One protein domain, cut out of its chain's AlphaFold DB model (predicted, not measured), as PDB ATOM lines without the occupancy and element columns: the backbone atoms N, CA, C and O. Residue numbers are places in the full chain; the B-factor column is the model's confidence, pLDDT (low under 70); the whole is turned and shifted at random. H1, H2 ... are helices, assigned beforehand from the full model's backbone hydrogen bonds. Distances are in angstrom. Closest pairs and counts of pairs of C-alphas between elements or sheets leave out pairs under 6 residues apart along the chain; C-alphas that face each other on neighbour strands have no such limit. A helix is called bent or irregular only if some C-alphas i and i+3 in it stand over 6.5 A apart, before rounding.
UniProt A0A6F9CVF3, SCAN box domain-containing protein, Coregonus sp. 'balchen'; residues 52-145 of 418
ATOM      1  N   GLU A  52      36.975  35.614 -24.082       50.34
ATOM      2  CA  GLU A  52      35.934  36.532 -24.596       50.34
ATOM      3  C   GLU A  52      34.565  35.876 -24.873       50.34
ATOM      4  O   GLU A  52      33.895  36.177 -25.866       50.34
ATOM      5  N   VAL A  53      34.071  34.996 -23.994       56.19
ATOM      6  CA  VAL A  53      32.641  34.632 -24.058       56.19
ATOM      7  C   VAL A  53      31.807  35.826 -23.571       56.19
ATOM      8  O   VAL A  53      31.639  36.045 -22.377       56.19
ATOM      9  N   LYS A  54      31.273  36.614 -24.514       61.66
ATOM     10  CA  LYS A  54      30.522  37.866 -24.267       61.66
ATOM     11  C   LYS A  54      29.262  37.703 -23.396       61.66
ATOM     12  O   LYS A  54      28.837  38.662 -22.759       61.66
ATOM     13  N   ASP A  55      28.662  36.510 -23.376       73.62
ATOM     14  CA  ASP A  55      27.559  36.129 -22.477       73.62
ATOM     15  C   ASP A  55      27.717  34.648 -22.076       73.62
ATOM     16  O   ASP A  55      27.221  33.759 -22.782       73.62
ATOM     17  N   PRO A  56      28.437  34.355 -20.976       75.25
ATOM     18  CA  PRO A  56      28.729  32.981 -20.566       75.25
ATOM     19  C   PRO A  56      27.467  32.205 -20.174       75.25
ATOM     20  O   PRO A  56      27.429  30.985 -20.309       75.25
ATOM     21  N   GLU A  57      26.405  32.899 -19.760       80.44
ATOM     22  CA  GLU A  57      25.127  32.299 -19.380       80.44
ATOM     23  C   GLU A  57      24.321  31.863 -20.618       80.44
ATOM     24  O   GLU A  57      23.788  30.755 -20.644       80.44
ATOM     25  N   ALA A  58      24.307  32.666 -21.692       80.56
ATOM     26  CA  ALA A  58      23.731  32.238 -22.975       80.56
ATOM     27  C   ALA A  58      24.493  31.049 -23.577       80.56
ATOM     28  O   ALA A  58      23.879  30.115 -24.098       80.56
ATOM     29  N   TYR A  59      25.825  31.081 -23.501       79.25
ATOM     30  CA  TYR A  59      26.668  30.000 -24.004       79.25
ATOM     31  C   TYR A  59      26.454  28.699 -23.220       79.25
ATOM     32  O   TYR A  59      26.282  27.644 -23.828       79.25
ATOM     33  N   LEU A  60      26.363  28.776 -21.887       82.00
ATOM     34  CA  LEU A  60      25.995  27.639 -21.040       82.00
ATOM     35  C   LEU A  60      24.631  27.065 -21.400       82.00
ATOM     36  O   LEU A  60      24.514  25.856 -21.566       82.00
ATOM     37  N   LEU A  61      23.616  27.912 -21.572       81.62
ATOM     38  CA  LEU A  61      22.272  27.459 -21.930       81.62
ATOM     39  C   LEU A  61      22.276  26.724 -23.279       81.62
ATOM     40  O   LEU A  61      21.657  25.667 -23.417       81.62
ATOM     41  N   LEU A  62      23.009  27.244 -24.267       80.38
ATOM     42  CA  LEU A  62      23.193  26.577 -25.557       80.38
ATOM     43  C   LEU A  62      23.921  25.237 -25.408       80.38
ATOM     44  O   LEU A  62      23.473  24.249 -25.988       80.38
ATOM     45  N   LEU A  63      24.992  25.179 -24.612       76.50
ATOM     46  CA  LEU A  63      25.745  23.952 -24.341       76.50
ATOM     47  C   LEU A  63      24.908  22.893 -23.625       76.50
ATOM     48  O   LEU A  63      24.966  21.723 -23.990       76.50
ATOM     49  N   GLU A  64      24.122  23.270 -22.620       81.38
ATOM     50  CA  GLU A  64      23.266  22.342 -21.877       81.38
ATOM     51  C   GLU A  64      22.115  21.831 -22.751       81.38
ATOM     52  O   GLU A  64      21.805  20.634 -22.754       81.38
ATOM     53  N   LYS A  65      21.531  22.712 -23.572       80.06
ATOM     54  CA  LYS A  65      20.502  22.341 -24.547       80.06
ATOM     55  C   LYS A  65      21.053  21.430 -25.641       80.06
ATOM     56  O   LYS A  65      20.374  20.487 -26.045       80.06
ATOM     57  N   ALA A  66      22.259  21.693 -26.133       69.94
ATOM     58  CA  ALA A  66      22.880  20.884 -27.174       69.94
ATOM     59  C   ALA A  66      23.357  19.529 -26.626       69.94
ATOM     60  O   ALA A  66      23.092  18.503 -27.252       69.94
ATOM     61  N   GLY A  67      23.946  19.506 -25.425       70.38
ATOM     62  CA  GLY A  67      24.327  18.283 -24.717       70.38
ATOM     63  C   GLY A  67      23.134  17.347 -24.520       70.38
ATOM     64  O   GLY A  67      23.199  16.187 -24.924       70.38
ATOM     65  N   SER A  68      22.006  17.886 -24.040       71.44
ATOM     66  CA  SER A  68      20.761  17.132 -23.804       71.44
ATOM     67  C   SER A  68      20.152  16.507 -25.067       71.44
ATOM     68  O   SER A  68      19.423  15.524 -24.975       71.44
ATOM     69  N   ASN A  69      20.441  17.059 -26.250       62.47
ATOM     70  CA  ASN A  69      19.883  16.601 -27.528       62.47
ATOM     71  C   ASN A  69      20.874  15.783 -28.371       62.47
ATOM     72  O   ASN A  69      20.555  15.386 -29.494       62.47
ATOM     73  N   SER A  70      22.078  15.534 -27.862       65.19
ATOM     74  CA  SER A  70      23.147  14.891 -28.622       65.19
ATOM     75  C   SER A  70      23.434  13.470 -28.151       65.19
ATOM     76  O   SER A  70      23.265  13.127 -26.986       65.19
ATOM     77  N   ARG A  71      23.932  12.640 -29.072       69.81
ATOM     78  CA  ARG A  71      24.499  11.313 -28.764       69.81
ATOM     79  C   ARG A  71      26.025  11.349 -28.613       69.81
ATOM     80  O   ARG A  71      26.667  10.302 -28.631       69.81
ATOM     81  N   LEU A  72      26.617  12.543 -28.568       66.12
ATOM     82  CA  LEU A  72      28.065  12.704 -28.492       66.12
ATOM     83  C   LEU A  72      28.544  12.403 -27.070       66.12
ATOM     84  O   LEU A  72      27.890  12.763 -26.096       66.12
ATOM     85  N   SER A  73      29.697  11.744 -26.954       65.62
ATOM     86  CA  SER A  73      30.336  11.514 -25.658       65.62
ATOM     87  C   SER A  73      30.917  12.812 -25.089       65.62
ATOM     88  O   SER A  73      31.285  13.717 -25.843       65.62
ATOM     89  N   ASN A  74      31.074  12.878 -23.763       69.25
ATOM     90  CA  ASN A  74      31.649  14.035 -23.058       69.25
ATOM     91  C   ASN A  74      33.022  14.461 -23.607       69.25
ATOM     92  O   ASN A  74      33.302  15.651 -23.700       69.25
ATOM     93  N   VAL A  75      33.842  13.507 -24.054       63.12
ATOM     94  CA  VAL A  75      35.155  13.783 -24.664       63.12
ATOM     95  C   VAL A  75      35.015  14.516 -26.006       63.12
ATOM     96  O   VAL A  75      35.749  15.460 -26.289       63.12
ATOM     97  N   LYS A  76      34.036  14.133 -26.841       67.69
ATOM     98  CA  LYS A  76      33.772  14.815 -28.122       67.69
ATOM     99  C   LYS A  76      33.211  16.221 -27.906       67.69
ATOM    100  O   LYS A  76      33.563  17.134 -28.646       67.69
ATOM    101  N   TRP A  77      32.389  16.406 -26.876       68.69
ATOM    102  CA  TRP A  77      31.913  17.728 -26.468       68.69
ATOM    103  C   TRP A  77      33.027  18.630 -25.938       68.69
ATOM    104  O   TRP A  77      33.068  19.804 -26.298       68.69
ATOM    105  N   GLY A  78      33.960  18.087 -25.149       62.28
ATOM    106  CA  GLY A  78      35.141  18.820 -24.691       62.28
ATOM    107  C   GLY A  78      36.012  19.313 -25.852       62.28
ATOM    108  O   GLY A  78      36.460  20.457 -25.843       62.28
ATOM    109  N   LEU A  79      36.201  18.483 -26.887       64.56
ATOM    110  CA  LEU A  79      36.942  18.863 -28.099       64.56
ATOM    111  C   LEU A  79      36.265  20.006 -28.873       64.56
ATOM    112  O   LEU A  79      36.949  20.919 -29.330       64.56
ATOM    113  N   LEU A  80      34.935  19.971 -29.009       62.03
ATOM    114  CA  LEU A  80      34.156  21.009 -29.700       62.03
ATOM    115  C   LEU A  80      34.099  22.329 -28.923       62.03
ATOM    116  O   LEU A  80      34.039  23.394 -29.530       62.03
ATOM    117  N   GLY A  81      34.137  22.264 -27.592       58.53
ATOM    118  CA  GLY A  81      34.148  23.436 -26.719       58.53
ATOM    119  C   GLY A  81      35.469  24.211 -26.708       58.53
ATOM    120  O   GLY A  81      35.563  25.215 -26.009       58.53
ATOM    121  N   GLY A  82      36.486  23.761 -27.454       53.38
ATOM    122  CA  GLY A  82      37.759  24.468 -27.629       53.38
ATOM    123  C   GLY A  82      38.663  24.492 -26.392       53.38
ATOM    124  O   GLY A  82      39.738  25.092 -26.431       53.38
ATOM    125  N   GLU A  83      38.281  23.835 -25.295       47.88
ATOM    126  CA  GLU A  83      39.038  23.896 -24.049       47.88
ATOM    127  C   GLU A  83      40.200  22.901 -24.078       47.88
ATOM    128  O   GLU A  83      40.114  21.749 -23.652       47.88
ATOM    129  N   ARG A  84      41.343  23.360 -24.590       44.38
ATOM    130  CA  ARG A  84      42.611  22.667 -24.378       44.38
ATOM    131  C   ARG A  84      43.052  22.928 -22.941       44.38
ATOM    132  O   ARG A  84      43.769  23.889 -22.665       44.38
ATOM    133  N   LEU A  85      42.596  22.081 -22.016       49.00
ATOM    134  CA  LEU A  85      43.132  22.016 -20.657       49.00
ATOM    135  C   LEU A  85      44.661  22.030 -20.735       49.00
ATOM    136  O   LEU A  85      45.262  21.267 -21.495       49.00
ATOM    137  N   ARG A  86      45.305  22.882 -19.929       47.22
ATOM    138  CA  ARG A  86      46.773  23.012 -19.891       47.22
ATOM    139  C   ARG A  86      47.501  21.694 -19.562       47.22
ATOM    140  O   ARG A  86      48.722  21.658 -19.679       47.22
ATOM    141  N   SER A  87      46.796  20.622 -19.179       48.16
ATOM    142  CA  SER A  87      47.406  19.319 -18.881       48.16
ATOM    143  C   SER A  87      46.470  18.089 -18.914       48.16
ATOM    144  O   SER A  87      46.787  17.106 -18.248       48.16
ATOM    145  N   GLY A  88      45.329  18.091 -19.620       54.56
ATOM    146  CA  GLY A  88      44.378  16.960 -19.573       54.56
ATOM    147  C   GLY A  88      43.564  16.750 -20.851       54.56
ATOM    148  O   GLY A  88      43.451  17.667 -21.663       54.56
ATOM    149  N   GLU A  89      43.022  15.537 -21.034       54.16
ATOM    150  CA  GLU A  89      42.028  15.266 -22.081       54.16
ATOM    151  C   GLU A  89      40.823  16.205 -21.902       54.16
ATOM    152  O   GLU A  89      40.382  16.418 -20.772       54.16
ATOM    153  N   PRO A  90      40.302  16.789 -22.989       61.66
ATOM    154  CA  PRO A  90      39.194  17.727 -22.911       61.66
ATOM    155  C   PRO A  90      37.912  17.000 -22.486       61.66
ATOM    156  O   PRO A  90      37.429  16.100 -23.175       61.66
ATOM    157  N   ASP A  91      37.363  17.410 -21.345       74.94
ATOM    158  CA  ASP A  91      36.170  16.838 -20.726       74.94
ATOM    159  C   ASP A  91      35.057  17.890 -20.621       74.94
ATOM    160  O   ASP A  91      35.252  18.981 -20.081       74.94
ATOM    161  N   TYR A  92      33.873  17.553 -21.138       74.44
ATOM    162  CA  TYR A  92      32.696  18.423 -21.128       74.44
ATOM    163  C   TYR A  92      32.277  18.853 -19.722       74.44
ATOM    164  O   TYR A  92      31.872  20.000 -19.542       74.44
ATOM    165  N   GLU A  93      32.382  17.971 -18.724       80.00
ATOM    166  CA  GLU A  93      31.990  18.325 -17.355       80.00
ATOM    167  C   GLU A  93      32.938  19.368 -16.758       80.00
ATOM    168  O   GLU A  93      32.496  20.293 -16.077       80.00
ATOM    169  N   THR A  94      34.226  19.285 -17.091       80.44
ATOM    170  CA  THR A  94      35.221  20.288 -16.701       80.44
ATOM    171  C   THR A  94      34.931  21.655 -17.339       80.44
ATOM    172  O   THR A  94      34.901  22.662 -16.626       80.44
ATOM    173  N   LEU A  95      34.602  21.690 -18.636       76.69
ATOM    174  CA  LEU A  95      34.180  22.916 -19.331       76.69
ATOM    175  C   LEU A  95      32.905  23.505 -18.736       76.69
ATOM    176  O   LEU A  95      32.813  24.702 -18.452       76.69
ATOM    177  N   ARG A  96      31.909  22.653 -18.505       80.56
ATOM    178  CA  ARG A  96      30.636  23.044 -17.906       80.56
ATOM    179  C   ARG A  96      30.836  23.618 -16.504       80.56
ATOM    180  O   ARG A  96      30.226  24.633 -16.172       80.56
ATOM    181  N   ALA A  97      31.704  23.013 -15.694       82.94
ATOM    182  CA  ALA A  97      32.050  23.508 -14.364       82.94
ATOM    183  C   ALA A  97      32.779  24.862 -14.419       82.94
ATOM    184  O   ALA A  97      32.436  25.767 -13.655       82.94
ATOM    185  N   SER A  98      33.729  25.022 -15.347       82.44
ATOM    186  CA  SER A  98      34.453  26.276 -15.596       82.44
ATOM    187  C   SER A  98      33.490  27.415 -15.950       82.44
ATOM    188  O   SER A  98      33.476  28.453 -15.286       82.44
ATOM    189  N   LEU A  99      32.592  27.189 -16.912       82.88
ATOM    190  CA  LEU A  99      31.594  28.180 -17.311       82.88
ATOM    191  C   LEU A  99      30.610  28.512 -16.187       82.88
ATOM    192  O   LEU A  99      30.282  29.680 -15.989       82.88
ATOM    193  N   ARG A 100      30.152  27.516 -15.415       85.44
ATOM    194  CA  ARG A 100      29.273  27.765 -14.259       85.44
ATOM    195  C   ARG A 100      29.970  28.626 -13.215       85.44
ATOM    196  O   ARG A 100      29.349  29.510 -12.640       85.44
ATOM    197  N   SER A 101      31.263  28.392 -12.995       83.12
ATOM    198  CA  SER A 101      32.088  29.232 -12.127       83.12
ATOM    199  C   SER A 101      32.153  30.678 -12.628       83.12
ATOM    200  O   SER A 101      31.931  31.601 -11.850       83.12
ATOM    201  N   GLN A 102      32.362  30.887 -13.933       83.25
ATOM    202  CA  GLN A 102      32.367  32.227 -14.531       83.25
ATOM    203  C   GLN A 102      31.010  32.929 -14.405       83.25
ATOM    204  O   GLN A 102      30.963  34.091 -14.012       83.25
ATOM    205  N   VAL A 103      29.903  32.230 -14.684       85.12
ATOM    206  CA  VAL A 103      28.549  32.789 -14.523       85.12
ATOM    207  C   VAL A 103      28.295  33.206 -13.077       85.12
ATOM    208  O   VAL A 103      27.792  34.306 -12.856       85.12
ATOM    209  N   ARG A 104      28.701  32.383 -12.101       84.00
ATOM    210  CA  ARG A 104      28.601  32.721 -10.672       84.00
ATOM    211  C   ARG A 104      29.443  33.940 -10.297       84.00
ATOM    212  O   ARG A 104      28.952  34.822  -9.605       84.00
ATOM    213  N   ALA A 105      30.683  34.023 -10.779       83.31
ATOM    214  CA  ALA A 105      31.552  35.170 -10.517       83.31
ATOM    215  C   ALA A 105      30.967  36.475 -11.084       83.31
ATOM    216  O   ALA A 105      30.972  37.511 -10.420       83.31
ATOM    217  N   GLU A 106      30.416  36.412 -12.297       85.12
ATOM    218  CA  GLU A 106      29.742  37.539 -12.936       85.12
ATOM    219  C   GLU A 106      28.469  37.956 -12.196       85.12
ATOM    220  O   GLU A 106      28.222  39.147 -12.019       85.12
ATOM    221  N   GLU A 107      27.667  37.000 -11.729       86.50
ATOM    222  CA  GLU A 107      26.496  37.276 -10.897       86.50
ATOM    223  C   GLU A 107      26.872  37.976  -9.585       86.50
ATOM    224  O   GLU A 107      26.305  39.028  -9.278       86.50
ATOM    225  N   SER A 108      27.870  37.457  -8.866       84.50
ATOM    226  CA  SER A 108      28.353  38.065  -7.624       84.50
ATOM    227  C   SER A 108      28.918  39.462  -7.832       84.50
ATOM    228  O   SER A 108      28.716  40.333  -6.986       84.50
ATOM    229  N   ARG A 109      29.580  39.724  -8.965       86.25
ATOM    230  CA  ARG A 109      30.040  41.075  -9.306       86.25
ATOM    231  C   ARG A 109      28.864  42.042  -9.446       86.25
ATOM    232  O   ARG A 109      28.865  43.083  -8.800       86.25
ATOM    233  N   ARG A 110      27.828  41.682 -10.214       89.31
ATOM    234  CA  ARG A 110      26.636  42.539 -10.387       89.31
ATOM    235  C   ARG A 110      25.906  42.781  -9.064       89.31
ATOM    236  O   ARG A 110      25.443  43.889  -8.804       89.31
ATOM    237  N   GLN A 111      25.821  41.753  -8.223       88.06
ATOM    238  CA  GLN A 111      25.260  41.839  -6.873       88.06
ATOM    239  C   GLN A 111      26.052  42.810  -5.988       88.06
ATOM    240  O   GLN A 111      25.467  43.616  -5.257       88.06
ATOM    241  N   GLN A 112      27.382  42.745  -6.056       85.00
ATOM    242  CA  GLN A 112      28.267  43.638  -5.321       85.00
ATOM    243  C   GLN A 112      28.136  45.079  -5.819       85.00
ATOM    244  O   GLN A 112      28.007  45.979  -4.992       85.00
ATOM    245  N   ASP A 113      28.083  45.295  -7.134       87.81
ATOM    246  CA  ASP A 113      27.883  46.617  -7.734       87.81
ATOM    247  C   ASP A 113      26.571  47.243  -7.240       87.81
ATOM    248  O   ASP A 113      26.579  48.365  -6.730       87.81
ATOM    249  N   PHE A 114      25.470  46.482  -7.271       90.75
ATOM    250  CA  PHE A 114      24.175  46.901  -6.725       90.75
ATOM    251  C   PHE A 114      24.260  47.267  -5.235       90.75
ATOM    252  O   PHE A 114      23.766  48.311  -4.815       90.75
ATOM    253  N   SER A 115      24.934  46.438  -4.436       85.50
ATOM    254  CA  SER A 115      25.072  46.644  -2.986       85.50
ATOM    255  C   SER A 115      26.018  47.791  -2.619       85.50
ATOM    256  O   SER A 115      25.961  48.316  -1.506       85.50
ATOM    257  N   SER A 116      26.916  48.160  -3.533       87.38
ATOM    258  CA  SER A 116      27.905  49.221  -3.341       87.38
ATOM    259  C   SER A 116      27.355  50.621  -3.611       87.38
ATOM    260  O   SER A 116      28.006  51.598  -3.232       87.38
ATOM    261  N   LEU A 117      26.170  50.728  -4.227       89.69
ATOM    262  CA  LEU A 117      25.515  52.006  -4.488       89.69
ATOM    263  C   LEU A 117      25.287  52.774  -3.186       89.69
ATOM    264  O   LEU A 117      24.748  52.258  -2.206       89.69
ATOM    265  N   ARG A 118      25.701  54.040  -3.184       91.69
ATOM    266  CA  ARG A 118      25.583  54.947  -2.041       91.69
ATOM    267  C   ARG A 118      25.068  56.296  -2.501       91.69
ATOM    268  O   ARG A 118      25.297  56.704  -3.637       91.69
ATOM    269  N   TYR A 119      24.389  56.986  -1.592       93.12
ATOM    270  CA  TYR A 119      23.964  58.356  -1.825       93.12
ATOM    271  C   TYR A 119      25.183  59.275  -1.966       93.12
ATOM    272  O   TYR A 119      26.021  59.341  -1.065       93.12
ATOM    273  N   ASP A 120      25.243  59.981  -3.092       92.88
ATOM    274  CA  ASP A 120      26.219  61.028  -3.371       92.88
ATOM    275  C   ASP A 120      25.505  62.394  -3.318       92.88
ATOM    276  O   ASP A 120      24.661  62.670  -4.180       92.88
ATOM    277  N   PRO A 121      25.805  63.252  -2.321       92.62
ATOM    278  CA  PRO A 121      25.184  64.567  -2.191       92.62
ATOM    279  C   PRO A 121      25.384  65.484  -3.403       92.62
ATOM    280  O   PRO A 121      24.552  66.363  -3.617       92.62
ATOM    281  N   GLU A 122      26.451  65.300  -4.190       94.44
ATOM    282  CA  GLU A 122      26.735  66.141  -5.363       94.44
ATOM    283  C   GLU A 122      25.854  65.788  -6.569       94.44
ATOM    284  O   GLU A 122      25.547  66.648  -7.393       94.44
ATOM    285  N   ARG A 123      25.418  64.526  -6.658       92.12
ATOM    286  CA  ARG A 123      24.552  63.993  -7.728       92.12
ATOM    287  C   ARG A 123      23.070  64.021  -7.355       92.12
ATOM    288  O   ARG A 123      22.189  64.131  -8.205       92.12
ATOM    289  N   GLY A 124      22.787  63.950  -6.056       92.19
ATOM    290  CA  GLY A 124      21.440  64.017  -5.513       92.19
ATOM    291  C   GLY A 124      20.609  62.741  -5.725       92.19
ATOM    292  O   GLY A 124      21.063  61.739  -6.283       92.19
ATOM    293  N   PRO A 125      19.350  62.746  -5.254       94.00
ATOM    294  CA  PRO A 125      18.518  61.544  -5.178       94.00
ATOM    295  C   PRO A 125      18.026  61.040  -6.542       94.00
ATOM    296  O   PRO A 125      17.733  59.855  -6.681       94.00
ATOM    297  N   ARG A 126      17.941  61.913  -7.554       93.38
ATOM    298  CA  ARG A 126      17.501  61.533  -8.907       93.38
ATOM    299  C   ARG A 126      18.498  60.585  -9.568       93.38
ATOM    300  O   ARG A 126      18.091  59.544 -10.079       93.38
ATOM    301  N   ASP A 127      19.779  60.925  -9.501       93.06
ATOM    302  CA  ASP A 127      20.855  60.101 -10.049       93.06
ATOM    303  C   ASP A 127      20.986  58.786  -9.277       93.06
ATOM    304  O   ASP A 127      21.156  57.731  -9.885       93.06
ATOM    305  N   LEU A 128      20.827  58.825  -7.945       93.44
ATOM    306  CA  LEU A 128      20.779  57.607  -7.135       93.44
ATOM    307  C   LEU A 128      19.626  56.692  -7.570       93.44
ATOM    308  O   LEU A 128      19.840  55.496  -7.731       93.44
ATOM    309  N   GLY A 129      18.424  57.238  -7.778       92.94
ATOM    310  CA  GLY A 129      17.259  56.467  -8.217       92.94
ATOM    311  C   GLY A 129      17.473  55.794  -9.575       92.94
ATOM    312  O   GLY A 129      17.256  54.592  -9.703       92.94
ATOM    313  N   GLN A 130      17.973  56.539 -10.566       91.62
ATOM    314  CA  GLN A 130      18.283  55.997 -11.898       91.62
ATOM    315  C   GLN A 130      19.405  54.950 -11.857       91.62
ATOM    316  O   GLN A 130      19.326  53.914 -12.524       91.62
ATOM    317  N   GLY A 131      20.446  55.199 -11.055       92.94
ATOM    318  CA  GLY A 131      21.541  54.256 -10.844       92.94
ATOM    319  C   GLY A 131      21.074  52.970 -10.162       92.94
ATOM    320  O   GLY A 131      21.461  51.882 -10.584       92.94
ATOM    321  N   LEU A 132      20.195  53.086  -9.162       93.69
ATOM    322  CA  LEU A 132      19.609  51.951  -8.453       93.69
ATOM    323  C   LEU A 132      18.748  51.091  -9.376       93.69
ATOM    324  O   LEU A 132      18.907  49.874  -9.379       93.69
ATOM    325  N   GLU A 133      17.880  51.706 -10.178       91.75
ATOM    326  CA  GLU A 133      17.046  50.989 -11.147       91.75
ATOM    327  C   GLU A 133      17.904  50.239 -12.175       91.75
ATOM    328  O   GLU A 133      17.715  49.042 -12.397       91.75
ATOM    329  N   SER A 134      18.915  50.911 -12.729       93.81
ATOM    330  CA  SER A 134      19.831  50.318 -13.709       93.81
ATOM    331  C   SER A 134      20.635  49.155 -13.118       93.81
ATOM    332  O   SER A 134      20.760  48.098 -13.739       93.81
ATOM    333  N   ALA A 135      21.159  49.313 -11.900       93.06
ATOM    334  CA  ALA A 135      21.903  48.260 -11.214       93.06
ATOM    335  C   ALA A 135      21.002  47.082 -10.818       93.06
ATOM    336  O   ALA A 135      21.414  45.928 -10.947       93.06
ATOM    337  N   ALA A 136      19.761  47.350 -10.392       91.12
ATOM    338  CA  ALA A 136      18.777  46.317 -10.087       91.12
ATOM    339  C   ALA A 136      18.447  45.489 -11.333       91.12
ATOM    340  O   ALA A 136      18.497  44.263 -11.274       91.12
ATOM    341  N   GLN A 137      18.180  46.136 -12.472       91.75
ATOM    342  CA  GLN A 137      17.955  45.444 -13.746       91.75
ATOM    343  C   GLN A 137      19.180  44.616 -14.155       91.75
ATOM    344  O   GLN A 137      19.045  43.455 -14.546       91.75
ATOM    345  N   HIS A 138      20.386  45.170 -14.000       90.88
ATOM    346  CA  HIS A 138      21.622  44.481 -14.361       90.88
ATOM    347  C   HIS A 138      21.895  43.236 -13.499       90.88
ATOM    348  O   HIS A 138      22.303  42.198 -14.026       90.88
ATOM    349  N   TRP A 139      21.652  43.310 -12.188       92.38
ATOM    350  CA  TRP A 139      21.842  42.188 -11.268       92.38
ATOM    351  C   TRP A 139      20.705  41.163 -11.335       92.38
ATOM    352  O   TRP A 139      20.962  39.966 -11.502       92.38
ATOM    353  N   LEU A 140      19.452  41.613 -11.221       91.69
ATOM    354  CA  LEU A 140      18.284  40.738 -11.118       91.69
ATOM    355  C   LEU A 140      17.895  40.125 -12.460       91.69
ATOM    356  O   LEU A 140      17.383  39.008 -12.460       91.69
ATOM    357  N   ARG A 141      18.172  40.809 -13.579       91.19
ATOM    358  CA  ARG A 141      17.854  40.364 -14.947       91.19
ATOM    359  C   ARG A 141      16.413  39.843 -15.076       91.19
ATOM    360  O   ARG A 141      16.219  38.672 -15.420       91.19
ATOM    361  N   PRO A 142      15.397  40.671 -14.780       88.75
ATOM    362  CA  PRO A 142      13.995  40.246 -14.789       88.75
ATOM    363  C   PRO A 142      13.515  39.744 -16.163       88.75
ATOM    364  O   PRO A 142      12.529  39.024 -16.244       88.75
ATOM    365  N   GLU A 143      14.228  40.049 -17.249       89.69
ATOM    366  CA  GLU A 143      13.953  39.530 -18.595       89.69
ATOM    367  C   GLU A 143      14.353  38.054 -18.759       89.69
ATOM    368  O   GLU A 143      13.930  37.393 -19.709       89.69
ATOM    369  N   ARG A 144      15.206  37.538 -17.863       85.75
ATOM    370  CA  ARG A 144      15.700  36.151 -17.852       85.75
ATOM    371  C   ARG A 144      15.176  35.314 -16.693       85.75
ATOM    372  O   ARG A 144      15.242  34.092 -16.783       85.75
ATOM    373  N   ARG A 145      14.712  35.953 -15.619       88.00
ATOM    374  CA  ARG A 145      14.293  35.293 -14.380       88.00
ATOM    375  C   ARG A 145      12.795  35.410 -14.167       88.00
ATOM    376  O   ARG A 145      12.191  36.451 -14.398       88.00
TER     377      ARG A 145
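What this domain is: This is residues 52 to 145 of the 418 residues of the protein "SCAN box domain-containing protein" of Coregonus sp. 'balchen' (UniProt A0A6F9CVF3). A single long helix, H3, makes the spine of an elongated model, with H1 and H4 packed along different stretches of it, both running opposite to it. The short helix H2 packs steeply at the first end of H3, and beyond its other end residues 121 to 126, of which 124 to 126 belong to H4, stick out. The printed part has 94 residues, with four named helices in the order H1, H2, H3, H4 and no named strand; the class is all helix. It is only just loose, close to extended, with a radius of gyration of the C-alphas of 18.6 A, and its spans are 57 by 29 by 16 A, only just elongated.

How they stand to each other: H1, residues 56 to 68, touches H3, residues 92 to 116, with its residues 56 to 60 alone, and H3 touches H1 with residues 96 to 103 alone. Their closest C-alphas are those of Glu 57 and Val 103, 6.0 A apart, and they run opposite ways at a shallow tilt of 32 degrees. H2, residues 74 to 80, is close to H1 but not clearly touching it, the closest C-alphas being those of Gly 67 and Trp 77 at 7.8 A. H2 touches residues 92 to 95 of H3, with the closest C-alphas, of Gly 78 and Tyr 92, 4.3 A apart; the steep tilt of 69.5 degrees is only just short of about perpendicular. H3 is the hub, touching the three other helices. H4, residues 124 to 140, forms a helical hairpin with H3, opposite ways at a shallow tilt of 16 degrees. Residues 132 to 139 of H4 touch residues 107 to 114 of H3, and the closest C-alphas are those of Arg 110 and Trp 139, 4.9 A apart. The helix packing is only just mostly aligned, with 2 of 3 touching pairs at a shallow tilt. H4 is apart from H1 and H2. In H1, H2, H3 and H4 every O i to N i+4 pair is within hydrogen-bond range.

Where its parts are: H1 begins at C-alpha 56, (28.729, 32.981, -20.566), and is 18.0 A long; H2 measures 10.0 A. H3 spans 35.9 A, from C-alpha 92 at (32.696, 18.423, -21.128) to C-alpha 116. H4 spans 24.2 A and ends at C-alpha 140, (18.284, 40.738, -11.118); it is neither bent nor irregular, but only just: C-alphas 124 and 127 are 6.0 A apart.

The domain as a whole: The two C-alphas farthest apart, of Arg 71 and Glu 122, are 59.7 A apart. The printed part has no cut. The link from H2 to H3 is long, with 11 residues. Mean pLDDT of the printed part is 78.7; residues 52 to 54, 66 and 69 to 90 are under 70.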